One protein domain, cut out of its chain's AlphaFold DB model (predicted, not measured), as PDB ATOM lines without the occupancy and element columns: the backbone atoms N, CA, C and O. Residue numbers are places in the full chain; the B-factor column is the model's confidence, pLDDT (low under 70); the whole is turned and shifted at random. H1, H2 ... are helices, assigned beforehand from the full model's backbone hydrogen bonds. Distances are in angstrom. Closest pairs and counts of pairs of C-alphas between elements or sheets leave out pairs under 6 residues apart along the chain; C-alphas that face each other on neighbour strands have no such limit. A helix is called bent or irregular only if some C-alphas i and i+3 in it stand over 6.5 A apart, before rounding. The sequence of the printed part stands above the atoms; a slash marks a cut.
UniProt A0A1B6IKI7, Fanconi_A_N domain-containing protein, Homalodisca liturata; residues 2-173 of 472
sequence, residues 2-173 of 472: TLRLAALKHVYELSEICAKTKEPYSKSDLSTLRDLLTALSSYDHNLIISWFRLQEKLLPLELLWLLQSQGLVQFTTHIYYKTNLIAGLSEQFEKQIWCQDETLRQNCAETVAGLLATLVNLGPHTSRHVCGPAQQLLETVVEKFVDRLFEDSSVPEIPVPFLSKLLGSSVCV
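Overview. This is residues 2 to 173 of the 472 residues of the protein "Fanconi_A_N domain-containing protein" of Homalodisca liturata (UniProt A0A1B6IKI7). Two helical parts sit end to end along the longest axis with the short helix H4 between them: H1, H2 and H3 at one end, and a bundle of H6, H7 and H8 at the other, with H5 and H9 packed on it. The loop of residues 150 to 156 sticks out. The printed part has 172 residues with nine named helices, H1 to H9 in order, and no named strand, the class being all helix. It is compact, with a radius of gyration of the C-alphas of 16.5 A, and spans 58 by 39 by 30 A.

Arrangement. H1, residues 2 to 20, and H2, residues 27 to 43, form a hairpin at a shallow tilt of 30 degrees, their closest C-alphas those of Ala 7 and Leu 40, 6.1 A. H3, residues 45 to 54, and H2 only just touch, only at the corner, with 3 pairs of C-alphas within 8 A. H4, residues 61 to 69, touches H2, the closest C-alphas being those of Arg 34 and Leu 66, 7.1 A. H5, residues 75 to 81, touches H8, residues 128 to 149, closest at C-alphas 80 and 130, 5.2 A. H6, residues 83 to 97, H7, residues 105 to 120, and H8 are an up and down bundle, each running against the one before. H7 is the hub, touching five helices, among them H9, residues 162 to 167, closest at C-alphas 109 and 162, 4.2 A. Every O i to N i+4 pair is within hydrogen-bond range but in H6, 9 of 11, and H8, 17 of 18.

Along the chain. H1 begins at C-alpha 2 (1.602, -44.063, -54.616) and measures 27.0 A, H2 24.7 A, H7 21.7 A and H8 31.1 A. H6, 21.6 A, is irregular, with C-alphas 84 and 87 7.5 A apart. H9 ends at C-alpha 167 (-1.690, -32.789, -9.694).

Size, cuts and confidence. The C-alphas farthest apart, of Thr 2 and Ser 154, are 58.7 A apart. The printed part has no cut, and the link from H8 to H9 is long, 12 residues. The pLDDT is under 70 at residues 2, 21 and 152 to 156.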
ATOM      1  N   THR A   2       2.433 -45.192 -55.088       69.94
ATOM      2  CA  THR A   2       1.602 -44.063 -54.616       69.94
ATOM      3  C   THR A   2       1.538 -43.894 -53.090       69.94
ATOM      4  O   THR A   2       1.755 -42.791 -52.605       69.94
ATOM      5  N   LEU A   3       1.344 -44.977 -52.326       71.19
ATOM      6  CA  LEU A   3       1.300 -44.938 -50.850       71.19
ATOM      7  C   LEU A   3       2.617 -44.463 -50.204       71.19
ATOM      8  O   LEU A   3       2.602 -43.634 -49.300       71.19
ATOM      9  N   ARG A   4       3.773 -44.926 -50.705       75.62
ATOM     10  CA  ARG A   4       5.094 -44.472 -50.223       75.62
ATOM     11  C   ARG A   4       5.358 -43.002 -50.548       75.62
ATOM     12  O   ARG A   4       5.945 -42.305 -49.730       75.62
ATOM     13  N   LEU A   5       4.926 -42.534 -51.721       80.06
ATOM     14  CA  LEU A   5       5.069 -41.128 -52.106       80.06
ATOM     15  C   LEU A   5       4.220 -40.212 -51.211       80.06
ATOM     16  O   LEU A   5       4.698 -39.167 -50.782       80.06
ATOM     17  N   ALA A   6       2.989 -40.629 -50.891       82.88
ATOM     18  CA  ALA A   6       2.109 -39.904 -49.976       82.88
ATOM     19  C   ALA A   6       2.696 -39.829 -48.556       82.88
ATOM     20  O   ALA A   6       2.735 -38.752 -47.965       82.88
ATOM     21  N   ALA A   7       3.237 -40.939 -48.043       83.94
ATOM     22  CA  ALA A   7       3.895 -40.959 -46.739       83.94
ATOM     23  C   ALA A   7       5.118 -40.023 -46.689       83.94
ATOM     24  O   ALA A   7       5.254 -39.245 -45.750       83.94
ATOM     25  N   LEU A   8       5.974 -40.027 -47.720       83.88
ATOM     26  CA  LEU A   8       7.122 -39.111 -47.804       83.88
ATOM     27  C   LEU A   8       6.695 -37.639 -47.878       83.88
ATOM     28  O   LEU A   8       7.339 -36.788 -47.265       83.88
ATOM     29  N   LYS A   9       5.594 -37.339 -48.579       87.81
ATOM     30  CA  LYS A   9       5.021 -35.990 -48.626       87.81
ATOM     31  C   LYS A   9       4.577 -35.524 -47.237       87.81
ATOM     32  O   LYS A   9       4.946 -34.428 -46.830       87.81
ATOM     33  N   HIS A  10       3.871 -36.366 -46.482       89.31
ATOM     34  CA  HIS A  10       3.452 -36.026 -45.118       89.31
ATOM     35  C   HIS A  10       4.638 -35.880 -44.150       89.31
ATOM     36  O   HIS A  10       4.605 -35.016 -43.281       89.31
ATOM     37  N   VAL A  11       5.714 -36.667 -44.306       87.56
ATOM     38  CA  VAL A  11       6.958 -36.481 -43.526       87.56
ATOM     39  C   VAL A  11       7.617 -35.130 -43.839       87.56
ATOM     40  O   VAL A  11       8.121 -34.454 -42.937       87.56
ATOM     41  N   TYR A  12       7.611 -34.718 -45.108       87.62
ATOM     42  CA  TYR A  12       8.116 -33.409 -45.516       87.62
ATOM     43  C   TYR A  12       7.265 -32.267 -44.940       87.62
ATOM     44  O   TYR A  12       7.815 -31.356 -44.328       87.62
ATOM     45  N   GLU A  13       5.936 -32.357 -45.048       88.94
ATOM     46  CA  GLU A  13       4.993 -31.382 -44.475       88.94
ATOM     47  C   GLU A  13       5.144 -31.279 -42.947       88.94
ATOM     48  O   GLU A  13       5.226 -30.176 -42.407       88.94
ATOM     49  N   LEU A  14       5.288 -32.414 -42.252       88.81
ATOM     50  CA  LEU A  14       5.578 -32.459 -40.817       88.81
ATOM     51  C   LEU A  14       6.859 -31.680 -40.477       88.81
ATOM     52  O   LEU A  14       6.868 -30.874 -39.546       88.81
ATOM     53  N   SER A  15       7.927 -31.889 -41.251       87.44
ATOM     54  CA  SER A  15       9.219 -31.218 -41.053       87.44
ATOM     55  C   SER A  15       9.143 -29.712 -41.329       87.44
ATOM     56  O   SER A  15       9.764 -28.926 -40.617       87.44
ATOM     57  N   GLU A  16       8.373 -29.298 -42.338       87.25
ATOM     58  CA  GLU A  16       8.167 -27.884 -42.661       87.25
ATOM     59  C   GLU A  16       7.428 -27.141 -41.550       87.25
ATOM     60  O   GLU A  16       7.861 -26.050 -41.176       87.25
ATOM     61  N   ILE A  17       6.357 -27.727 -41.003       85.81
ATOM     62  CA  ILE A  17       5.638 -27.132 -39.868       85.81
ATOM     63  C   ILE A  17       6.618 -26.973 -38.701       85.81
ATOM     64  O   ILE A  17       6.802 -25.866 -38.206       85.81
ATOM     65  N   CYS A  18       7.378 -28.022 -38.365       83.00
ATOM     66  CA  CYS A  18       8.395 -27.962 -37.308       83.00
ATOM     67  C   CYS A  18       9.433 -26.845 -37.484       83.00
ATOM     68  O   CYS A  18       9.937 -26.317 -36.498       83.00
ATOM     69  N   ALA A  19       9.771 -26.493 -38.723       80.75
ATOM     70  CA  ALA A  19      10.781 -25.485 -39.015       80.75
ATOM     71  C   ALA A  19      10.233 -24.048 -39.097       80.75
ATOM     72  O   ALA A  19      11.005 -23.106 -38.911       80.75
ATOM     73  N   LYS A  20       8.948 -23.866 -39.434       73.62
ATOM     74  CA  LYS A  20       8.376 -22.556 -39.800       73.62
ATOM     75  C   LYS A  20       7.557 -21.894 -38.695       73.62
ATOM     76  O   LYS A  20       7.504 -20.664 -38.655       73.62
ATOM     77  N   THR A  21       6.891 -22.660 -37.835       69.56
ATOM     78  CA  THR A  21       5.973 -22.086 -36.839       69.56
ATOM     79  C   THR A  21       6.700 -21.563 -35.609       69.56
ATOM     80  O   THR A  21       7.615 -22.193 -35.086       69.56
ATOM     81  N   LYS A  22       6.269 -20.390 -35.129       73.75
ATOM     82  CA  LYS A  22       6.691 -19.876 -33.824       73.75
ATOM     83  C   LYS A  22       6.014 -20.699 -32.731       73.75
ATOM     84  O   LYS A  22       4.825 -20.977 -32.820       73.75
ATOM     85  N   GLU A  23       6.779 -21.068 -31.715       75.25
ATOM     86  CA  GLU A  23       6.266 -21.707 -30.504       75.25
ATOM     87  C   GLU A  23       5.725 -20.634 -29.537       75.25
ATOM     88  O   GLU A  23       6.360 -19.578 -29.412       75.25
ATOM     89  N   PRO A  24       4.618 -20.882 -28.815       83.06
ATOM     90  CA  PRO A  24       3.772 -22.079 -28.859       83.06
ATOM     91  C   PRO A  24       2.865 -22.163 -30.101       83.06
ATOM     92  O   PRO A  24       2.493 -21.149 -30.687       83.06
ATOM     93  N   TYR A  25       2.509 -23.386 -30.502       86.94
ATOM     94  CA  TYR A  25       1.736 -23.649 -31.724       86.94
ATOM     95  C   TYR A  25       0.273 -23.222 -31.634       86.94
ATOM     96  O   TYR A  25      -0.402 -23.434 -30.623       86.94
ATOM     97  N   SER A  26      -0.255 -22.694 -32.744       85.62
ATOM     98  CA  SER A  26      -1.666 -22.330 -32.841       85.62
ATOM     99  C   SER A  26      -2.572 -23.568 -32.861       85.62
ATOM    100  O   SER A  26      -2.154 -24.684 -33.177       85.62
ATOM    101  N   LYS A  27      -3.867 -23.383 -32.577       84.25
ATOM    102  CA  LYS A  27      -4.850 -24.481 -32.652       84.25
ATOM    103  C   LYS A  27      -4.932 -25.112 -34.048       84.25
ATOM    104  O   LYS A  27      -5.117 -26.324 -34.140       84.25
ATOM    105  N   SER A  28      -4.784 -24.322 -35.115       87.00
ATOM    106  CA  SER A  28      -4.776 -24.833 -36.493       87.00
ATOM    107  C   SER A  28      -3.533 -25.664 -36.787       87.00
ATOM    108  O   SER A  28      -3.651 -26.724 -37.403       87.00
ATOM    109  N   ASP A  29      -2.367 -25.241 -36.296       89.12
ATOM    110  CA  ASP A  29      -1.123 -25.999 -36.469       89.12
ATOM    111  C   ASP A  29      -1.215 -27.340 -35.740       89.12
ATOM    112  O   ASP A  29      -0.919 -28.385 -36.315       89.12
ATOM    113  N   LEU A  30      -1.730 -27.341 -34.505       88.25
ATOM    114  CA  LEU A  30      -1.937 -28.564 -33.723       88.25
ATOM    115  C   LEU A  30      -2.939 -29.525 -34.372       88.25
ATOM    116  O   LEU A  30      -2.736 -30.738 -34.318       88.25
ATOM    117  N   SER A  31      -4.010 -29.008 -34.983       89.94
ATOM    118  CA  SER A  31      -4.951 -29.838 -35.747       89.94
ATOM    119  C   SER A  31      -4.266 -30.466 -36.957       89.94
ATOM    120  O   SER A  31      -4.326 -31.677 -37.133       89.94
ATOM    121  N   THR A  32      -3.540 -29.657 -37.731       91.75
ATOM    122  CA  THR A  32      -2.823 -30.117 -38.926       91.75
ATOM    123  C   THR A  32      -1.787 -31.185 -38.570       91.75
ATOM    124  O   THR A  32      -1.720 -32.231 -39.209       91.75
ATOM    125  N   LEU A  33      -1.015 -30.972 -37.500       91.62
ATOM    126  CA  LEU A  33      -0.049 -31.950 -36.996       91.62
ATOM    127  C   LEU A  33      -0.723 -33.250 -36.554       91.62
ATOM    128  O   LEU A  33      -0.213 -34.330 -36.845       91.62
ATOM    129  N   ARG A  34      -1.873 -33.167 -35.876       92.31
ATOM    130  CA  ARG A  34      -2.643 -34.346 -35.463       92.31
ATOM    131  C   ARG A  34      -3.100 -35.166 -36.668       92.31
ATOM    132  O   ARG A  34      -2.955 -36.390 -36.646       92.31
ATOM    133  N   ASP A  35      -3.600 -34.506 -37.706       92.00
ATOM    134  CA  ASP A  35      -4.070 -35.159 -38.929       92.00
ATOM    135  C   ASP A  35      -2.906 -35.814 -39.688       92.00
ATOM    136  O   ASP A  35      -2.996 -36.978 -40.086       92.00
ATOM    137  N   LEU A  36      -1.767 -35.118 -39.798       91.81
ATOM    138  CA  LEU A  36      -0.545 -35.648 -40.411       91.81
ATOM    139  C   LEU A  36      -0.004 -36.874 -39.670       91.81
ATOM    140  O   LEU A  36       0.311 -37.880 -40.306       91.81
ATOM    141  N   LEU A  37       0.085 -36.822 -38.338       91.81
ATOM    142  CA  LEU A  37       0.563 -37.943 -37.523       91.81
ATOM    143  C   LEU A  37      -0.375 -39.154 -37.604       91.81
ATOM    144  O   LEU A  37       0.097 -40.288 -37.697       91.81
ATOM    145  N   THR A  38      -1.688 -38.920 -37.645       90.44
ATOM    146  CA  THR A  38      -2.696 -39.979 -37.822       90.44
ATOM    147  C   THR A  38      -2.586 -40.620 -39.206       90.44
ATOM    148  O   THR A  38      -2.618 -41.843 -39.338       90.44
ATOM    149  N   ALA A  39      -2.391 -39.815 -40.254       89.56
ATOM    150  CA  ALA A  39      -2.166 -40.339 -41.594       89.56
ATOM    151  C   ALA A  39      -0.858 -41.144 -41.666       89.56
ATOM    152  O   ALA A  39      -0.848 -42.258 -42.186       89.56
ATOM    153  N   LEU A  40       0.240 -40.626 -41.109       88.81
ATOM    154  CA  LEU A  40       1.540 -41.305 -41.088       88.81
ATOM    155  C   LEU A  40       1.509 -42.631 -40.325       88.81
ATOM    156  O   LEU A  40       2.077 -43.615 -40.803       88.81
ATOM    157  N   SER A  41       0.820 -42.680 -39.183       86.69
ATOM    158  CA  SER A  41       0.701 -43.901 -38.382       86.69
ATOM    159  C   SER A  41      -0.096 -44.993 -39.101       86.69
ATOM    160  O   SER A  41       0.223 -46.170 -38.946       86.69
ATOM    161  N   SER A  42      -1.064 -44.612 -39.946       86.50
ATOM    162  CA  SER A  42      -1.809 -45.546 -40.798       86.50
ATOM    163  C   SER A  42      -0.969 -46.153 -41.931       86.50
ATOM    164  O   SER A  42      -1.278 -47.246 -42.402       86.50
ATOM    165  N   TYR A  43       0.098 -45.467 -42.363       84.31
ATOM    166  CA  TYR A  43       0.979 -45.953 -43.426       84.31
ATOM    167  C   TYR A  43       2.062 -46.896 -42.901       84.31
ATOM    168  O   TYR A  43       2.149 -48.036 -43.351       84.31
ATOM    169  N   ASP A  44       2.920 -46.404 -42.005       81.12
ATOM    170  CA  ASP A  44       4.007 -47.169 -41.389       81.12
ATOM    171  C   ASP A  44       4.537 -46.419 -40.163       81.12
ATOM    172  O   ASP A  44       5.175 -45.368 -40.266       81.12
ATOM    173  N   HIS A  45       4.315 -46.999 -38.987       81.94
ATOM    174  CA  HIS A  45       4.770 -46.451 -37.715       81.94
ATOM    175  C   HIS A  45       6.300 -46.247 -37.659       81.94
ATOM    176  O   HIS A  45       6.786 -45.304 -37.031       81.94
ATOM    177  N   ASN A  46       7.082 -47.068 -38.372       85.69
ATOM    178  CA  ASN A  46       8.544 -46.956 -38.391       85.69
ATOM    179  C   ASN A  46       9.038 -45.694 -39.100       85.69
ATOM    180  O   ASN A  46      10.151 -45.235 -38.816       85.69
ATOM    181  N   LEU A  47       8.236 -45.109 -39.997       86.75
ATOM    182  CA  LEU A  47       8.583 -43.846 -40.648       86.75
ATOM    183  C   LEU A  47       8.640 -42.708 -39.632       86.75
ATOM    184  O   LEU A  47       9.565 -41.901 -39.690       86.75
ATOM    185  N   ILE A  48       7.718 -42.685 -38.666       88.56
ATOM    186  CA  ILE A  48       7.682 -41.663 -37.611       88.56
ATOM    187  C   ILE A  48       8.914 -41.796 -36.714       88.56
ATOM    188  O   ILE A  48       9.601 -40.808 -36.465       88.56
ATOM    189  N   ILE A  49       9.253 -43.019 -36.292       86.94
ATOM    190  CA  ILE A  49      10.443 -43.284 -35.470       86.94
ATOM    191  C   ILE A  49      11.727 -42.904 -36.222       86.94
ATOM    192  O   ILE A  49      12.634 -42.300 -35.644       86.94
ATOM    193  N   SER A  50      11.817 -43.242 -37.511       88.38
ATOM    194  CA  SER A  50      12.988 -42.930 -38.339       88.38
ATOM    195  C   SER A  50      13.140 -41.425 -38.535       88.38
ATOM    196  O   SER A  50      14.216 -40.883 -38.291       88.38
ATOM    197  N   TRP A  51      12.050 -40.740 -38.895       90.25
ATOM    198  CA  TRP A  51      12.011 -39.284 -39.006       90.25
ATOM    199  C   TRP A  51      12.439 -38.617 -37.700       90.25
ATOM    200  O   TRP A  51      13.303 -37.745 -37.721       90.25
ATOM    201  N   PHE A  52      11.895 -39.076 -36.572       90.38
ATOM    202  CA  PHE A  52      12.188 -38.551 -35.244       90.38
ATOM    203  C   PHE A  52      13.674 -38.673 -34.880       90.38
ATOM    204  O   PHE A  52      14.278 -37.720 -34.393       90.38
ATOM    205  N   ARG A  53      14.296 -39.830 -35.152       87.44
ATOM    206  CA  ARG A  53      15.730 -40.052 -34.885       87.44
ATOM    207  C   ARG A  53      16.627 -39.103 -35.681       87.44
ATOM    208  O   ARG A  53      17.639 -38.641 -35.148       87.44
ATOM    209  N   LEU A  54      16.234 -38.802 -36.919       88.38
ATOM    210  CA  LEU A  54      16.966 -37.927 -37.838       88.38
ATOM    211  C   LEU A  54      16.842 -36.433 -37.499       88.38
ATOM    212  O   LEU A  54      17.569 -35.631 -38.074       88.38
ATOM    213  N   GLN A  55      15.966 -36.036 -36.569       87.00
ATOM    214  CA  GLN A  55      15.845 -34.630 -36.176       87.00
ATOM    215  C   GLN A  55      17.055 -34.189 -35.352       87.00
ATOM    216  O   GLN A  55      17.249 -34.634 -34.224       87.00
ATOM    217  N   GLU A  56      17.890 -33.314 -35.906       82.88
ATOM    218  CA  GLU A  56      19.053 -32.749 -35.202       82.88
ATOM    219  C   GLU A  56      18.687 -31.551 -34.318       82.88
ATOM    220  O   GLU A  56      19.385 -31.259 -33.348       82.88
ATOM    221  N   LYS A  57      17.581 -30.873 -34.639       84.81
ATOM    222  CA  LYS A  57      17.090 -29.706 -33.904       84.81
ATOM    223  C   LYS A  57      16.160 -30.108 -32.762       84.81
ATOM    224  O   LYS A  57      15.577 -31.191 -32.758       84.81
ATOM    225  N   LEU A  58      16.018 -29.186 -31.815       88.06
ATOM    226  CA  LEU A  58      15.033 -29.274 -30.746       88.06
ATOM    227  C   LEU A  58      13.626 -29.348 -31.349       88.06
ATOM    228  O   LEU A  58      13.289 -28.559 -32.232       88.06
ATOM    229  N   LEU A  59      12.832 -30.312 -30.885       90.56
ATOM    230  CA  LEU A  59      11.435 -30.434 -31.283       90.56
ATOM    231  C   LEU A  59      10.546 -29.653 -30.305       90.56
ATOM    232  O   LEU A  59      10.784 -29.753 -29.104       90.56
ATOM    233  N   PRO A  60       9.511 -28.949 -30.791       92.00
ATOM    234  CA  PRO A  60       8.535 -28.272 -29.940       92.00
ATOM    235  C   PRO A  60       7.868 -29.222 -28.946       92.00
ATOM    236  O   PRO A  60       7.507 -30.352 -29.303       92.00
ATOM    237  N   LEU A  61       7.617 -28.751 -27.721       94.62
ATOM    238  CA  LEU A  61       6.991 -29.575 -26.682       94.62
ATOM    239  C   LEU A  61       5.598 -30.064 -27.081       94.62
ATOM    240  O   LEU A  61       5.250 -31.198 -26.774       94.62
ATOM    241  N   GLU A  62       4.802 -29.264 -27.790       94.00
ATOM    242  CA  GLU A  62       3.458 -29.666 -28.206       94.00
ATOM    243  C   GLU A  62       3.511 -30.843 -29.174       94.00
ATOM    244  O   GLU A  62       2.666 -31.734 -29.109       94.00
ATOM    245  N   LEU A  63       4.524 -30.892 -30.043       93.19
ATOM    246  CA  LEU A  63       4.722 -32.030 -30.928       93.19
ATOM    247  C   LEU A  63       5.178 -33.264 -30.149       93.19
ATOM    248  O   LEU A  63       4.663 -34.356 -30.381       93.19
ATOM    249  N   LEU A  64       6.109 -33.098 -29.207       94.94
ATOM    250  CA  LEU A  64       6.537 -34.186 -28.322       94.94
ATOM    251  C   LEU A  64       5.358 -34.733 -27.505       94.94
ATOM    252  O   LEU A  64       5.224 -35.945 -27.347       94.94
ATOM    253  N   TRP A  65       4.463 -33.856 -27.047       95.62
ATOM    254  CA  TRP A  65       3.240 -34.237 -26.353       95.62
ATOM    255  C   TRP A  65       2.225 -34.919 -27.275       95.62
ATOM    256  O   TRP A  65       1.630 -35.921 -26.883       95.62
ATOM    257  N   LEU A  66       2.042 -34.452 -28.513       94.75
ATOM    258  CA  LEU A  66       1.189 -35.124 -29.502       94.75
ATOM    259  C   LEU A  66       1.694 -36.540 -29.812       94.75
ATOM    260  O   LEU A  66       0.908 -37.484 -29.807       94.75
ATOM    261  N   LEU A  67       3.005 -36.708 -30.008       94.56
ATOM    262  CA  LEU A  67       3.623 -38.018 -30.224       94.56
ATOM    263  C   LEU A  67       3.438 -38.949 -29.012       94.56
ATOM    264  O   LEU A  67       3.102 -40.120 -29.194       94.56
ATOM    265  N   GLN A  68       3.614 -38.428 -27.793       94.44
ATOM    266  CA  GLN A  68       3.419 -39.162 -26.537       94.44
ATOM    267  C   GLN A  68       1.955 -39.578 -26.345       94.44
ATOM    268  O   GLN A  68       1.660 -40.747 -26.102       94.44
ATOM    269  N   SER A  69       1.031 -38.625 -26.464       92.69
ATOM    270  CA  SER A  69      -0.401 -38.817 -26.196       92.69
ATOM    271  C   SER A  69      -1.089 -39.733 -27.209       92.69
ATOM    272  O   SER A  69      -2.053 -40.409 -26.855       92.69
ATOM    273  N   GLN A  70      -0.576 -39.819 -28.439       91.88
ATOM    274  CA  GLN A  70      -1.032 -40.779 -29.451       91.88
ATOM    275  C   GLN A  70      -0.326 -42.142 -29.372       91.88
ATOM    276  O   GLN A  70      -0.600 -43.019 -30.189       91.88
ATOM    277  N   GLY A  71       0.600 -42.337 -28.425       90.06
ATOM    278  CA  GLY A  71       1.361 -43.582 -28.293       90.06
ATOM    279  C   GLY A  71       2.328 -43.842 -29.455       90.06
ATOM    280  O   GLY A  71       2.675 -44.992 -29.710       90.06
ATOM    281  N   LEU A  72       2.749 -42.792 -30.168       92.12
ATOM    282  CA  LEU A  72       3.622 -42.900 -31.338       92.12
ATOM    283  C   LEU A  72       5.100 -42.951 -30.956       92.12
ATOM    284  O   LEU A  72       5.829 -43.836 -31.388       92.12
ATOM    285  N   VAL A  73       5.552 -41.999 -30.141       92.69
ATOM    286  CA  VAL A  73       6.934 -41.949 -29.649       92.69
ATOM    287  C   VAL A  73       6.910 -41.503 -28.201       92.69
ATOM    288  O   VAL A  73       6.291 -40.493 -27.875       92.69
ATOM    289  N   GLN A  74       7.606 -42.243 -27.336       92.25
ATOM    290  CA  GLN A  74       7.664 -41.886 -25.926       92.25
ATOM    291  C   GLN A  74       8.524 -40.635 -25.712       92.25
ATOM    292  O   GLN A  74       9.627 -40.556 -26.256       92.25
ATOM    293  N   PHE A  75       8.110 -39.697 -24.859       94.50
ATOM    294  CA  PHE A  75       8.923 -38.508 -24.552       94.50
ATOM    295  C   PHE A  75      10.313 -38.877 -23.998       94.50
ATOM    296  O   PHE A  75      11.326 -38.271 -24.343       94.50
ATOM    297  N   THR A  76      10.397 -39.969 -23.239       92.25
ATOM    298  CA  THR A  76      11.661 -40.544 -22.751       92.25
ATOM    299  C   THR A  76      12.604 -40.992 -23.869       92.25
ATOM    300  O   THR A  76      13.819 -40.991 -23.686       92.25
ATOM    301  N   THR A  77      12.073 -41.331 -25.048       90.75
ATOM    302  CA  THR A  77      12.873 -41.650 -26.239       90.75
ATOM    303  C   THR A  77      13.554 -40.400 -26.793       90.75
ATOM    304  O   THR A  77      14.692 -40.485 -27.249       90.75
ATOM    305  N   HIS A  78      12.914 -39.228 -26.694       90.75
ATOM    306  CA  HIS A  78      13.560 -37.954 -27.023       90.75
ATOM    307  C   HIS A  78      14.755 -37.695 -26.112       90.75
ATOM    308  O   HIS A  78      15.867 -37.488 -26.588       90.75
ATOM    309  N   ILE A  79      14.524 -37.804 -24.802       91.62
ATOM    310  CA  ILE A  79      15.546 -37.604 -23.774       91.62
ATOM    311  C   ILE A  79      16.729 -38.550 -23.994       91.62
ATOM    312  O   ILE A  79      17.874 -38.118 -23.926       91.62
ATOM    313  N   TYR A  80      16.461 -39.819 -24.320       90.12
ATOM    314  CA  TYR A  80      17.499 -40.810 -24.590       90.12
ATOM    315  C   TYR A  80      18.408 -40.431 -25.770       90.12
ATOM    316  O   TYR A  80      19.628 -40.517 -25.660       90.12
ATOM    317  N   TYR A  81      17.828 -40.028 -26.907       88.50
ATOM    318  CA  TYR A  81      18.599 -39.748 -28.125       88.50
ATOM    319  C   TYR A  81      19.193 -38.338 -28.175       88.50
ATOM    320  O   TYR A  81      20.106 -38.104 -28.967       88.50
ATOM    321  N   LYS A  82      18.656 -37.394 -27.398       88.75
ATOM    322  CA  LYS A  82      18.951 -35.957 -27.507       88.75
ATOM    323  C   LYS A  82      19.331 -35.351 -26.153       88.75
ATOM    324  O   LYS A  82      18.905 -34.252 -25.811       88.75
ATOM    325  N   THR A  83      20.150 -36.058 -25.373       88.00
ATOM    326  CA  THR A  83      20.612 -35.609 -24.044       88.00
ATOM    327  C   THR A  83      21.320 -34.250 -24.078       88.00
ATOM    328  O   THR A  83      21.215 -33.472 -23.136       88.00
ATOM    329  N   ASN A  84      21.985 -33.916 -25.185       89.06
ATOM    330  CA  ASN A  84      22.626 -32.618 -25.408       89.06
ATOM    331  C   ASN A  84      21.634 -31.447 -25.566       89.06
ATOM    332  O   ASN A  84      22.055 -30.295 -25.519       89.06
ATOM    333  N   LEU A  85      20.338 -31.719 -25.761       90.06
ATOM    334  CA  LEU A  85      19.294 -30.707 -25.967       90.06
ATOM    335  C   LEU A  85      18.442 -30.434 -24.714       90.06
ATOM    336  O   LEU A  85      17.500 -29.645 -24.776       90.06
ATOM    337  N   ILE A  86      18.771 -31.039 -23.567       91.44
ATOM    338  CA  ILE A  86      18.010 -30.904 -22.308       91.44
ATOM    339  C   ILE A  86      17.886 -29.446 -21.851       91.44
ATOM    340  O   ILE A  86      16.802 -29.016 -21.460       91.44
ATOM    341  N   ALA A  87      18.958 -28.657 -21.969       91.88
ATOM    342  CA  ALA A  87      18.917 -27.230 -21.653       91.88
ATOM    343  C   ALA A  87      17.885 -26.484 -22.520       91.88
ATOM    344  O   ALA A  87      17.069 -25.732 -21.988       91.88
ATOM    345  N   GLY A  88      17.841 -26.767 -23.827       93.69
ATOM    346  CA  GLY A  88      16.858 -26.182 -24.742       93.69
ATOM    347  C   GLY A  88      15.419 -26.599 -24.426       93.69
ATOM    348  O   GLY A  88      14.519 -25.762 -24.455       93.69
ATOM    349  N   LEU A  89      15.191 -27.861 -24.035       94.69
ATOM    350  CA  LEU A  89      13.872 -28.308 -23.565       94.69
ATOM    351  C   LEU A  89      13.423 -27.509 -22.337       94.69
ATOM    352  O   LEU A  89      12.271 -27.083 -22.280       94.69
ATOM    353  N   SER A  90      14.323 -27.258 -21.380       95.62
ATOM    354  CA  SER A  90      13.992 -26.469 -20.185       95.62
ATOM    355  C   SER A  90      13.533 -25.045 -20.532       95.62
ATOM    356  O   SER A  90      12.609 -24.526 -19.909       95.62
ATOM    357  N   GLU A  91      14.127 -24.420 -21.555       94.81
ATOM    358  CA  GLU A  91      13.720 -23.097 -22.046       94.81
ATOM    359  C   GLU A  91      12.351 -23.126 -22.730       94.81
ATOM    360  O   GLU A  91      11.565 -22.192 -22.574       94.81
ATOM    361  N   GLN A  92      12.029 -24.189 -23.473       94.69
ATOM    362  CA  GLN A  92      10.691 -24.347 -24.048       94.69
ATOM    363  C   GLN A  92       9.625 -24.553 -22.968       94.69
ATOM    364  O   GLN A  92       8.542 -23.975 -23.069       94.69
ATOM    365  N   PHE A  93       9.931 -25.322 -21.914       97.19
ATOM    366  CA  PHE A  93       9.028 -25.486 -20.771       97.19
ATOM    367  C   PHE A  93       8.743 -24.141 -20.117       97.19
ATOM    368  O   PHE A  93       7.582 -23.799 -19.915       97.19
ATOM    369  N   GLU A  94       9.784 -23.356 -19.848       95.12
ATOM    370  CA  GLU A  94       9.645 -22.020 -19.278       95.12
ATOM    371  C   GLU A  94       8.748 -21.123 -20.151       95.12
ATOM    372  O   GLU A  94       7.771 -20.562 -19.658       95.12
ATOM    373  N   LYS A  95       9.000 -21.055 -21.467       93.69
ATOM    374  CA  LYS A  95       8.176 -20.266 -22.403       93.69
ATOM    375  C   LYS A  95       6.699 -20.667 -22.381       93.69
ATOM    376  O   LYS A  95       5.835 -19.797 -22.454       93.69
ATOM    377  N   GLN A  96       6.396 -21.961 -22.283       95.38
ATOM    378  CA  GLN A  96       5.010 -22.437 -22.244       95.38
ATOM    379  C   GLN A  96       4.347 -22.244 -20.886       95.38
ATOM    380  O   GLN A  96       3.170 -21.887 -20.838       95.38
ATOM    381  N   ILE A  97       5.088 -22.437 -19.790       96.31
ATOM    382  CA  ILE A  97       4.591 -22.183 -18.433       96.31
ATOM    383  C   ILE A  97       4.159 -20.723 -18.296       96.31
ATOM    384  O   ILE A  97       3.125 -20.453 -17.693       96.31
ATOM    385  N   TRP A  98       4.902 -19.797 -18.901       94.69
ATOM    386  CA  TRP A  98       4.653 -18.357 -18.819       94.69
ATOM    387  C   TRP A  98       3.956 -17.776 -20.058       94.69
ATOM    388  O   TRP A  98       3.996 -16.568 -20.284       94.69
ATOM    389  N   CYS A  99       3.282 -18.607 -20.860       93.69
ATOM    390  CA  CYS A  99       2.529 -18.141 -22.023       93.69
ATOM    391  C   CYS A  99       1.387 -17.191 -21.609       93.69
ATOM    392  O   CYS A  99       0.507 -17.566 -20.830       93.69
ATOM    393  N   GLN A 100       1.374 -15.974 -22.162       91.88
ATOM    394  CA  GLN A 100       0.342 -14.958 -21.896       91.88
ATOM    395  C   GLN A 100      -0.744 -14.881 -22.988       91.88
ATOM    396  O   GLN A 100      -1.691 -14.114 -22.859       91.88
ATOM    397  N   ASP A 101      -0.642 -15.675 -24.061       91.81
ATOM    398  CA  ASP A 101      -1.684 -15.740 -25.094       91.81
ATOM    399  C   ASP A 101      -2.866 -16.586 -24.601       91.81
ATOM    400  O   ASP A 101      -2.808 -17.818 -24.587       91.81
ATOM    401  N   GLU A 102      -3.958 -15.919 -24.224       91.00
ATOM    402  CA  GLU A 102      -5.188 -16.541 -23.716       91.00
ATOM    403  C   GLU A 102      -5.741 -17.661 -24.606       91.00
ATOM    404  O   GLU A 102      -6.322 -18.629 -24.112       91.00
ATOM    405  N   THR A 103      -5.529 -17.590 -25.921       91.44
ATOM    406  CA  THR A 103      -6.015 -18.625 -26.839       91.44
ATOM    407  C   THR A 103      -5.215 -19.926 -26.749       91.44
ATOM    408  O   THR A 103      -5.745 -20.992 -27.095       91.44
ATOM    409  N   LEU A 104      -3.975 -19.852 -26.251       92.06
ATOM    410  CA  LEU A 104      -3.003 -20.945 -26.187       92.06
ATOM    411  C   LEU A 104      -2.760 -21.461 -24.762       92.06
ATOM    412  O   LEU A 104      -2.391 -22.625 -24.609       92.06
ATOM    413  N   ARG A 105      -3.029 -20.659 -23.721       93.75
ATOM    414  CA  ARG A 105      -2.760 -20.991 -22.303       93.75
ATOM    415  C   ARG A 105      -3.210 -22.392 -21.890       93.75
ATOM    416  O   ARG A 105      -2.457 -23.112 -21.235       93.75
ATOM    417  N   GLN A 106      -4.414 -22.807 -22.287       94.12
ATOM    418  CA  GLN A 106      -4.934 -24.134 -21.943       94.12
ATOM    419  C   GLN A 106      -4.153 -25.267 -22.623       94.12
ATOM    420  O   GLN A 106      -3.871 -26.280 -21.983       94.12
ATOM    421  N   ASN A 107      -3.772 -25.083 -23.889       93.56
ATOM    422  CA  ASN A 107      -2.983 -26.060 -24.635       93.56
ATOM    423  C   ASN A 107      -1.565 -26.159 -24.062       93.56
ATOM    424  O   ASN A 107      -1.072 -27.263 -23.850       93.56
ATOM    425  N   CYS A 108      -0.934 -25.023 -23.745       96.00
ATOM    426  CA  CYS A 108       0.362 -24.998 -23.065       96.00
ATOM    427  C   CYS A 108       0.289 -25.724 -21.714       96.00
ATOM    428  O   CYS A 108       1.143 -26.552 -21.412       96.00
ATOM    429  N   ALA A 109      -0.767 -25.487 -20.926       96.62
ATOM    430  CA  ALA A 109      -0.965 -26.181 -19.656       96.62
ATOM    431  C   ALA A 109      -1.094 -27.704 -19.825       96.62
ATOM    432  O   ALA A 109      -0.573 -28.448 -18.999       96.62
ATOM    433  N   GLU A 110      -1.777 -28.175 -20.873       95.94
ATOM    434  CA  GLU A 110      -1.919 -29.606 -21.182       95.94
ATOM    435  C   GLU A 110      -0.607 -30.239 -21.634       95.94
ATOM    436  O   GLU A 110      -0.230 -31.281 -21.100       95.94
ATOM    437  N   THR A 111       0.105 -29.588 -22.552       96.81
ATOM    438  CA  THR A 111       1.425 -30.021 -23.016       96.81
ATOM    439  C   THR A 111       2.407 -30.135 -21.857       96.81
ATOM    440  O   THR A 111       2.999 -31.194 -21.643       96.81
ATOM    441  N   VAL A 112       2.541 -29.068 -21.065       97.88
ATOM    442  CA  VAL A 112       3.462 -29.033 -19.926       97.88
ATOM    443  C   VAL A 112       3.083 -30.099 -18.900       97.88
ATOM    444  O   VAL A 112       3.936 -30.894 -18.510       97.88
ATOM    445  N   ALA A 113       1.813 -30.169 -18.488       97.81
ATOM    446  CA  ALA A 113       1.377 -31.145 -17.492       97.81
ATOM    447  C   ALA A 113       1.567 -32.592 -17.969       97.81
ATOM    448  O   ALA A 113       2.012 -33.435 -17.192       97.81
ATOM    449  N   GLY A 114       1.268 -32.889 -19.236       97.00
ATOM    450  CA  GLY A 114       1.399 -34.231 -19.803       97.00
ATOM    451  C   GLY A 114       2.849 -34.711 -19.900       97.00
ATOM    452  O   GLY A 114       3.168 -35.851 -19.543       97.00
ATOM    453  N   LEU A 115       3.759 -33.832 -20.322       97.31
ATOM    454  CA  LEU A 115       5.182 -34.158 -20.383       97.31
ATOM    455  C   LEU A 115       5.805 -34.245 -18.984       97.31
ATOM    456  O   LEU A 115       6.526 -35.206 -18.710       97.31
ATOM    457  N   LEU A 116       5.473 -33.327 -18.070       97.12
ATOM    458  CA  LEU A 116       5.919 -33.409 -16.674       97.12
ATOM    459  C   LEU A 116       5.398 -34.670 -15.983       97.12
ATOM    460  O   LEU A 116       6.155 -35.308 -15.261       97.12
ATOM    461  N   ALA A 117       4.160 -35.097 -16.252       96.31
ATOM    462  CA  ALA A 117       3.630 -36.358 -15.732       96.31
ATOM    463  C   ALA A 117       4.497 -37.555 -16.149       96.31
ATOM    464  O   ALA A 117       4.719 -38.471 -15.357       96.31
ATOM    465  N   THR A 118       5.039 -37.524 -17.371       94.69
ATOM    466  CA  THR A 118       5.963 -38.552 -17.864       94.69
ATOM    467  C   THR A 118       7.290 -38.533 -17.100       94.69
ATOM    468  O   THR A 118       7.794 -39.598 -16.754       94.69
ATOM    469  N   LEU A 119       7.833 -37.348 -16.795       95.25
ATOM    470  CA  LEU A 119       9.072 -37.198 -16.016       95.25
ATOM    471  C   LEU A 119       8.888 -37.611 -14.551       95.25
ATOM    472  O   LEU A 119       9.694 -38.370 -14.020       95.25
ATOM    473  N   VAL A 120       7.804 -37.164 -13.916       95.25
ATOM    474  CA  VAL A 120       7.464 -37.494 -12.523       95.25
ATOM    475  C   VAL A 120       7.296 -39.003 -12.348       95.25
ATOM    476  O   VAL A 120       7.740 -39.566 -11.353       95.25
ATOM    477  N   ASN A 121       6.704 -39.685 -13.330       93.38
ATOM    478  CA  ASN A 121       6.476 -41.128 -13.272       93.38
ATOM    479  C   ASN A 121       7.732 -41.991 -13.445       93.38
ATOM    480  O   ASN A 121       7.636 -43.214 -13.303       93.38
ATOM    481  N   LEU A 122       8.895 -41.406 -13.742       90.75
ATOM    482  CA  LEU A 122      10.120 -42.185 -13.866       90.75
ATOM    483  C   LEU A 122      10.472 -42.861 -12.537       90.75
ATOM    484  O   LEU A 122      10.375 -42.290 -11.449       90.75
ATOM    485  N   GLY A 123      10.841 -44.134 -12.636       77.62
ATOM    486  CA  GLY A 123      11.076 -45.000 -11.491       77.62
ATOM    487  C   GLY A 123      12.503 -45.546 -11.461       77.62
ATOM    488  O   GLY A 123      13.252 -45.398 -12.421       77.62
ATOM    489  N   PRO A 124      12.875 -46.265 -10.390       72.31
ATOM    490  CA  PRO A 124      14.212 -46.841 -10.224       72.31
ATOM    491  C   PRO A 124      14.565 -47.885 -11.295       72.31
ATOM    492  O   PRO A 124      15.736 -48.195 -11.486       72.31
ATOM    493  N   HIS A 125      13.567 -48.426 -12.000       77.44
ATOM    494  CA  HIS A 125      13.753 -49.370 -13.105       77.44
ATOM    495  C   HIS A 125      13.984 -48.685 -14.462       77.44
ATOM    496  O   HIS A 125      14.276 -49.360 -15.449       77.44
ATOM    497  N   THR A 126      13.859 -47.358 -14.543       83.75
ATOM    498  CA  THR A 126      14.171 -46.604 -15.757       83.75
ATOM    499  C   THR A 126      15.679 -46.647 -16.015       83.75
ATOM    500  O   THR A 126      16.487 -46.455 -15.108       83.75
ATOM    501  N   SER A 127      16.073 -46.878 -17.273       84.12
ATOM    502  CA  SER A 127      17.482 -46.857 -17.690       84.12
ATOM    503  C   SER A 127      18.190 -45.590 -17.204       84.12
ATOM    504  O   SER A 127      17.678 -44.484 -17.394       84.12
ATOM    505  N   ARG A 128      19.396 -45.731 -16.636       83.06
ATOM    506  CA  ARG A 128      20.200 -44.596 -16.139       83.06
ATOM    507  C   ARG A 128      20.465 -43.542 -17.217       83.06
ATOM    508  O   ARG A 128      20.494 -42.358 -16.902       83.06
ATOM    509  N   HIS A 129      20.582 -43.967 -18.479       84.88
ATOM    510  CA  HIS A 129      20.764 -43.082 -19.637       84.88
ATOM    511  C   HIS A 129      19.575 -42.145 -19.889       84.88
ATOM    512  O   HIS A 129      19.733 -41.136 -20.562       84.88
ATOM    513  N   VAL A 130      18.395 -42.480 -19.364       88.25
ATOM    514  CA  VAL A 130      17.191 -41.640 -19.426       88.25
ATOM    515  C   VAL A 130      16.941 -40.968 -18.084       88.25
ATOM    516  O   VAL A 130      16.653 -39.780 -18.048       88.25
ATOM    517  N   CYS A 131      17.071 -41.716 -16.986       89.00
ATOM    518  CA  CYS A 131      16.727 -41.249 -15.647       89.00
ATOM    519  C   CYS A 131      17.528 -40.007 -15.237       89.00
ATOM    520  O   CYS A 131      16.929 -39.052 -14.761       89.00
ATOM    521  N   GLY A 132      18.849 -39.994 -15.461       90.94
ATOM    522  CA  GLY A 132      19.694 -38.848 -15.108       90.94
ATOM    523  C   GLY A 132      19.301 -37.571 -15.864       90.94
ATOM    524  O   GLY A 132      18.918 -36.593 -15.227       90.94
ATOM    525  N   PRO A 133      19.309 -37.578 -17.210       93.62
ATOM    526  CA  PRO A 133      18.902 -36.414 -18.000       93.62
ATOM    527  C   PRO A 133      17.454 -35.966 -17.755       93.62
ATOM    528  O   PRO A 133      17.166 -34.774 -17.760       93.62
ATOM    529  N   ALA A 134      16.529 -36.903 -17.527       93.75
ATOM    530  CA  ALA A 134      15.136 -36.580 -17.234       93.75
ATOM    531  C   ALA A 134      14.956 -35.925 -15.858       93.75
ATOM    532  O   ALA A 134      14.165 -34.993 -15.730       93.75
ATOM    533  N   GLN A 135      15.692 -36.396 -14.848       92.38
ATOM    534  CA  GLN A 135      15.708 -35.782 -13.524       92.38
ATOM    535  C   GLN A 135      16.320 -34.380 -13.585       92.38
ATOM    536  O   GLN A 135      15.707 -33.445 -13.086       92.38
ATOM    537  N   GLN A 136      17.443 -34.217 -14.295       93.88
ATOM    538  CA  GLN A 136      18.044 -32.906 -14.540       93.88
ATOM    539  C   GLN A 136      17.044 -31.950 -15.207       93.88
ATOM    540  O   GLN A 136      16.891 -30.815 -14.771       93.88
ATOM    541  N   LEU A 137      16.329 -32.409 -16.242       96.25
ATOM    542  CA  LEU A 137      15.300 -31.602 -16.897       96.25
ATOM    543  C   LEU A 137      14.194 -31.189 -15.916       96.25
ATOM    544  O   LEU A 137      13.801 -30.027 -15.903       96.25
ATOM    545  N   LEU A 138      13.691 -32.129 -15.110       95.88
ATOM    546  CA  LEU A 138      12.633 -31.864 -14.137       95.88
ATOM    547  C   LEU A 138      13.074 -30.834 -13.087       95.88
ATOM    548  O   LEU A 138      12.339 -29.884 -12.835       95.88
ATOM    549  N   GLU A 139      14.273 -31.000 -12.526       94.62
ATOM    550  CA  GLU A 139      14.869 -30.086 -11.546       94.62
ATOM    551  C   GLU A 139      15.046 -28.686 -12.144       94.62
ATOM    552  O   GLU A 139      14.517 -27.724 -11.595       94.62
ATOM    553  N   THR A 140      15.654 -28.569 -13.332       96.12
ATOM    554  CA  THR A 140      15.838 -27.273 -14.006       96.12
ATOM    555  C   THR A 140      14.507 -26.592 -14.343       96.12
ATOM    556  O   THR A 140      14.399 -25.369 -14.258       96.12
ATOM    557  N   VAL A 141      13.470 -27.347 -14.729       97.12
ATOM    558  CA  VAL A 141      12.138 -26.774 -14.991       97.12
ATOM    559  C   VAL A 141      11.496 -26.252 -13.706       97.12
ATOM    560  O   VAL A 141      10.921 -25.164 -13.726       97.12
ATOM    561  N   VAL A 142      11.601 -26.988 -12.593       96.19
ATOM    562  CA  VAL A 142      11.094 -26.538 -11.287       96.19
ATOM    563  C   VAL A 142      11.859 -25.308 -10.811       96.19
ATOM    564  O   VAL A 142      11.223 -24.329 -10.435       96.19
ATOM    565  N   GLU A 143      13.190 -25.317 -10.884       94.31
ATOM    566  CA  GLU A 143      14.037 -24.175 -10.525       94.31
ATOM    567  C   GLU A 143      13.623 -22.926 -11.296       94.31
ATOM    568  O   GLU A 143      13.239 -21.945 -10.670       94.31
ATOM    569  N   LYS A 144      13.581 -22.984 -12.633       93.38
ATOM    570  CA  LYS A 144      13.158 -21.857 -13.482       93.38
ATOM    571  C   LYS A 144      11.737 -21.383 -13.188       93.38
ATOM    572  O   LYS A 144      11.465 -20.183 -13.224       93.38
ATOM    573  N   PHE A 145      10.820 -22.310 -12.909       94.31
ATOM    574  CA  PHE A 145       9.451 -21.973 -12.532       94.31
ATOM    575  C   PHE A 145       9.398 -21.203 -11.208       94.31
ATOM    576  O   PHE A 145       8.770 -20.148 -11.156       94.31
ATOM    577  N   VAL A 146      10.062 -21.704 -10.164       92.88
ATOM    578  CA  VAL A 146      10.124 -21.060  -8.843       92.88
ATOM    579  C   VAL A 146      10.800 -19.698  -8.942       92.88
ATOM    580  O   VAL A 146      10.286 -18.700  -8.444       92.88
ATOM    581  N   ASP A 147      11.926 -19.653  -9.642       90.25
ATOM    582  CA  ASP A 147      12.711 -18.454  -9.865       90.25
ATOM    583  C   ASP A 147      11.879 -17.339 -10.495       90.25
ATOM    584  O   ASP A 147      11.861 -16.213  -9.988       90.25
ATOM    585  N   ARG A 148      11.160 -17.661 -11.574       90.25
ATOM    586  CA  ARG A 148      10.308 -16.705 -12.275       90.25
ATOM    587  C   ARG A 148       9.042 -16.357 -11.498       90.25
ATOM    588  O   ARG A 148       8.610 -15.213 -11.539       90.25
ATOM    589  N   LEU A 149       8.489 -17.291 -10.717       90.00
ATOM    590  CA  LEU A 149       7.366 -17.003  -9.817       90.00
ATOM    591  C   LEU A 149       7.725 -15.938  -8.772       90.00
ATOM    592  O   LEU A 149       6.865 -15.168  -8.350       90.00
ATOM    593  N   PHE A 150       8.987 -15.907  -8.356       87.50
ATOM    594  CA  PHE A 150       9.508 -14.957  -7.382       87.50
ATOM    595  C   PHE A 150      10.137 -13.708  -8.016       87.50
ATOM    596  O   PHE A 150      10.773 -12.923  -7.307       87.50
ATOM    597  N   GLU A 151       9.961 -13.492  -9.326       81.94
ATOM    598  CA  GLU A 151      10.345 -12.233  -9.968       81.94
ATOM    599  C   GLU A 151       9.495 -11.079  -9.456       81.94
ATOM    600  O   GLU A 151       8.269 -11.134  -9.400       81.94
ATOM    601  N   ASP A 152      10.184 -10.007  -9.085       63.47
ATOM    602  CA  ASP A 152       9.562  -8.771  -8.640       63.47
ATOM    603  C   ASP A 152       9.249  -7.923  -9.875       63.47
ATOM    604  O   ASP A 152      10.010  -7.030 -10.255       63.47
ATOM    605  N   SER A 153       8.174  -8.283 -10.576       59.97
ATOM    606  CA  SER A 153       7.658  -7.522 -11.707       59.97
ATOM    607  C   SER A 153       6.463  -6.679 -11.259       59.97
ATOM    608  O   SER A 153       5.529  -7.158 -10.618       59.97
ATOM    609  N   SER A 154       6.459  -5.400 -11.641       58.59
ATOM    610  CA  SER A 154       5.338  -4.474 -11.401       58.59
ATOM    611  C   SER A 154       4.010  -4.952 -12.010       58.59
ATOM    612  O   SER A 154       2.949  -4.447 -11.646       58.59
ATOM    613  N   VAL A 155       4.065  -5.940 -12.911       58.25
ATOM    614  CA  VAL A 155       2.926  -6.698 -13.435       58.25
ATOM    615  C   VAL A 155       3.190  -8.189 -13.195       58.25
ATOM    616  O   VAL A 155       4.154  -8.709 -13.763       58.25
ATOM    617  N   PRO A 156       2.382  -8.896 -12.387       66.69
ATOM    618  CA  PRO A 156       2.565 -10.327 -12.189       66.69
ATOM    619  C   PRO A 156       2.123 -11.079 -13.449       66.69
ATOM    620  O   PRO A 156       0.938 -11.111 -13.785       66.69
ATOM    621  N   GLU A 157       3.072 -11.701 -14.148       83.69
ATOM    622  CA  GLU A 157       2.736 -12.757 -15.102       83.69
ATOM    623  C   GLU A 157       2.141 -13.933 -14.319       83.69
ATOM    624  O   GLU A 157       2.619 -14.285 -13.241       83.69
ATOM    625  N   ILE A 158       1.074 -14.542 -14.836       90.06
ATOM    626  CA  ILE A 158       0.440 -15.694 -14.186       90.06
ATOM    627  C   ILE A 158       0.833 -16.947 -14.968       90.06
ATOM    628  O   ILE A 158       0.580 -16.997 -16.183       90.06
ATOM    629  N   PRO A 159       1.393 -17.982 -14.315       94.69
ATOM    630  CA  PRO A 159       1.713 -19.216 -15.011       94.69
ATOM    631  C   PRO A 159       0.428 -19.857 -15.546       94.69
ATOM    632  O   PRO A 159      -0.665 -19.699 -14.992       94.69
ATOM    633  N   VAL A 160       0.530 -20.589 -16.649       95.75
ATOM    634  CA  VAL A 160      -0.572 -21.426 -17.133       95.75
ATOM    635  C   VAL A 160      -0.940 -22.458 -16.050       95.75
ATOM    636  O   VAL A 160      -0.081 -22.841 -15.251       95.75
ATOM    637  N   PRO A 161      -2.184 -22.964 -15.984       95.19
ATOM    638  CA  PRO A 161      -2.639 -23.843 -14.896       95.19
ATOM    639  C   PRO A 161      -2.101 -25.292 -14.985       95.19
ATOM    640  O   PRO A 161      -2.820 -26.256 -14.703       95.19
ATOM    641  N   PHE A 162      -0.833 -25.477 -15.372       96.56
ATOM    642  CA  PHE A 162      -0.210 -26.790 -15.565       96.56
ATOM    643  C   PHE A 162      -0.148 -27.599 -14.266       96.56
ATOM    644  O   PHE A 162      -0.420 -28.796 -14.294       96.56
ATOM    645  N   LEU A 163       0.134 -26.965 -13.118       96.06
ATOM    646  CA  LEU A 163       0.190 -27.659 -11.826       96.06
ATOM    647  C   LEU A 163      -1.152 -28.295 -11.474       96.06
ATOM    648  O   LEU A 163      -1.196 -29.443 -11.056       96.06
ATOM    649  N   SER A 164      -2.264 -27.585 -11.680       95.12
ATOM    650  CA  SER A 164      -3.595 -28.133 -11.386       95.12
ATOM    651  C   SER A 164      -3.910 -29.349 -12.262       95.12
ATOM    652  O   SER A 164      -4.446 -30.336 -11.764       95.12
ATOM    653  N   LYS A 165      -3.509 -29.318 -13.541       95.94
ATOM    654  CA  LYS A 165      -3.642 -30.464 -14.454       95.94
ATOM    655  C   LYS A 165      -2.726 -31.628 -14.067       95.94
ATOM    656  O   LYS A 165      -3.185 -32.764 -14.039       95.94
ATOM    657  N   LEU A 166      -1.463 -31.356 -13.734       96.75
ATOM    658  CA  LEU A 166      -0.486 -32.370 -13.324       96.75
ATOM    659  C   LEU A 166      -0.927 -33.071 -12.033       96.75
ATOM    660  O   LEU A 166      -1.002 -34.293 -11.983       96.75
ATOM    661  N   LEU A 167      -1.285 -32.293 -11.011       95.62
ATOM    662  CA  LEU A 167      -1.690 -32.789  -9.694       95.62
ATOM    663  C   LEU A 167      -3.068 -33.479  -9.704       95.62
ATOM    664  O   LEU A 167      -3.403 -34.199  -8.761       95.62
ATOM    665  N   GLY A 168      -3.882 -33.229 -10.734       93.38
ATOM    666  CA  GLY A 168      -5.153 -33.910 -10.991       93.38
ATOM    667  C   GLY A 168      -5.049 -35.079 -11.977       93.38
ATOM    668  O   GLY A 168      -6.057 -35.726 -12.250       93.38
ATOM    669  N   SER A 169      -3.863 -35.346 -12.531       90.94
ATOM    670  CA  SER A 169      -3.671 -36.382 -13.543       90.94
ATOM    671  C   SER A 169      -3.787 -37.777 -12.937       90.94
ATOM    672  O   SER A 169      -3.016 -38.148 -12.054       90.94
ATOM    673  N   SER A 170      -4.688 -38.597 -13.481       89.12
ATOM    674  CA  SER A 170      -4.808 -40.017 -13.125       89.12
ATOM    675  C   SER A 170      -3.643 -40.871 -13.633       89.12
ATOM    676  O   SER A 170      -3.520 -42.033 -13.258       89.12
ATOM    677  N   VAL A 171      -2.805 -40.318 -14.516       89.06
ATOM    678  CA  VAL A 171      -1.633 -41.006 -15.072       89.06
ATOM    679  C   VAL A 171      -0.468 -40.981 -14.082       89.06
ATOM    680  O   VAL A 171       0.393 -41.857 -14.126       89.06
ATOM    681  N   CYS A 172      -0.410 -39.989 -13.190       92.69
ATOM    682  CA  CYS A 172       0.666 -39.870 -12.213       92.69
ATOM    683  C   CYS A 172       0.509 -40.887 -11.081       92.69
ATOM    684  O   CYS A 172      -0.513 -40.933 -10.399       92.69
ATOM    685  N   VAL A 173       1.557 -41.670 -10.831       92.69
ATOM    686  CA  VAL A 173       1.617 -42.554  -9.665       92.69
ATOM    687  C   VAL A 173       1.674 -41.690  -8.408       92.69
ATOM    688  O   VAL A 173       2.570 -40.860  -8.264       92.69
TER     689      VAL A 173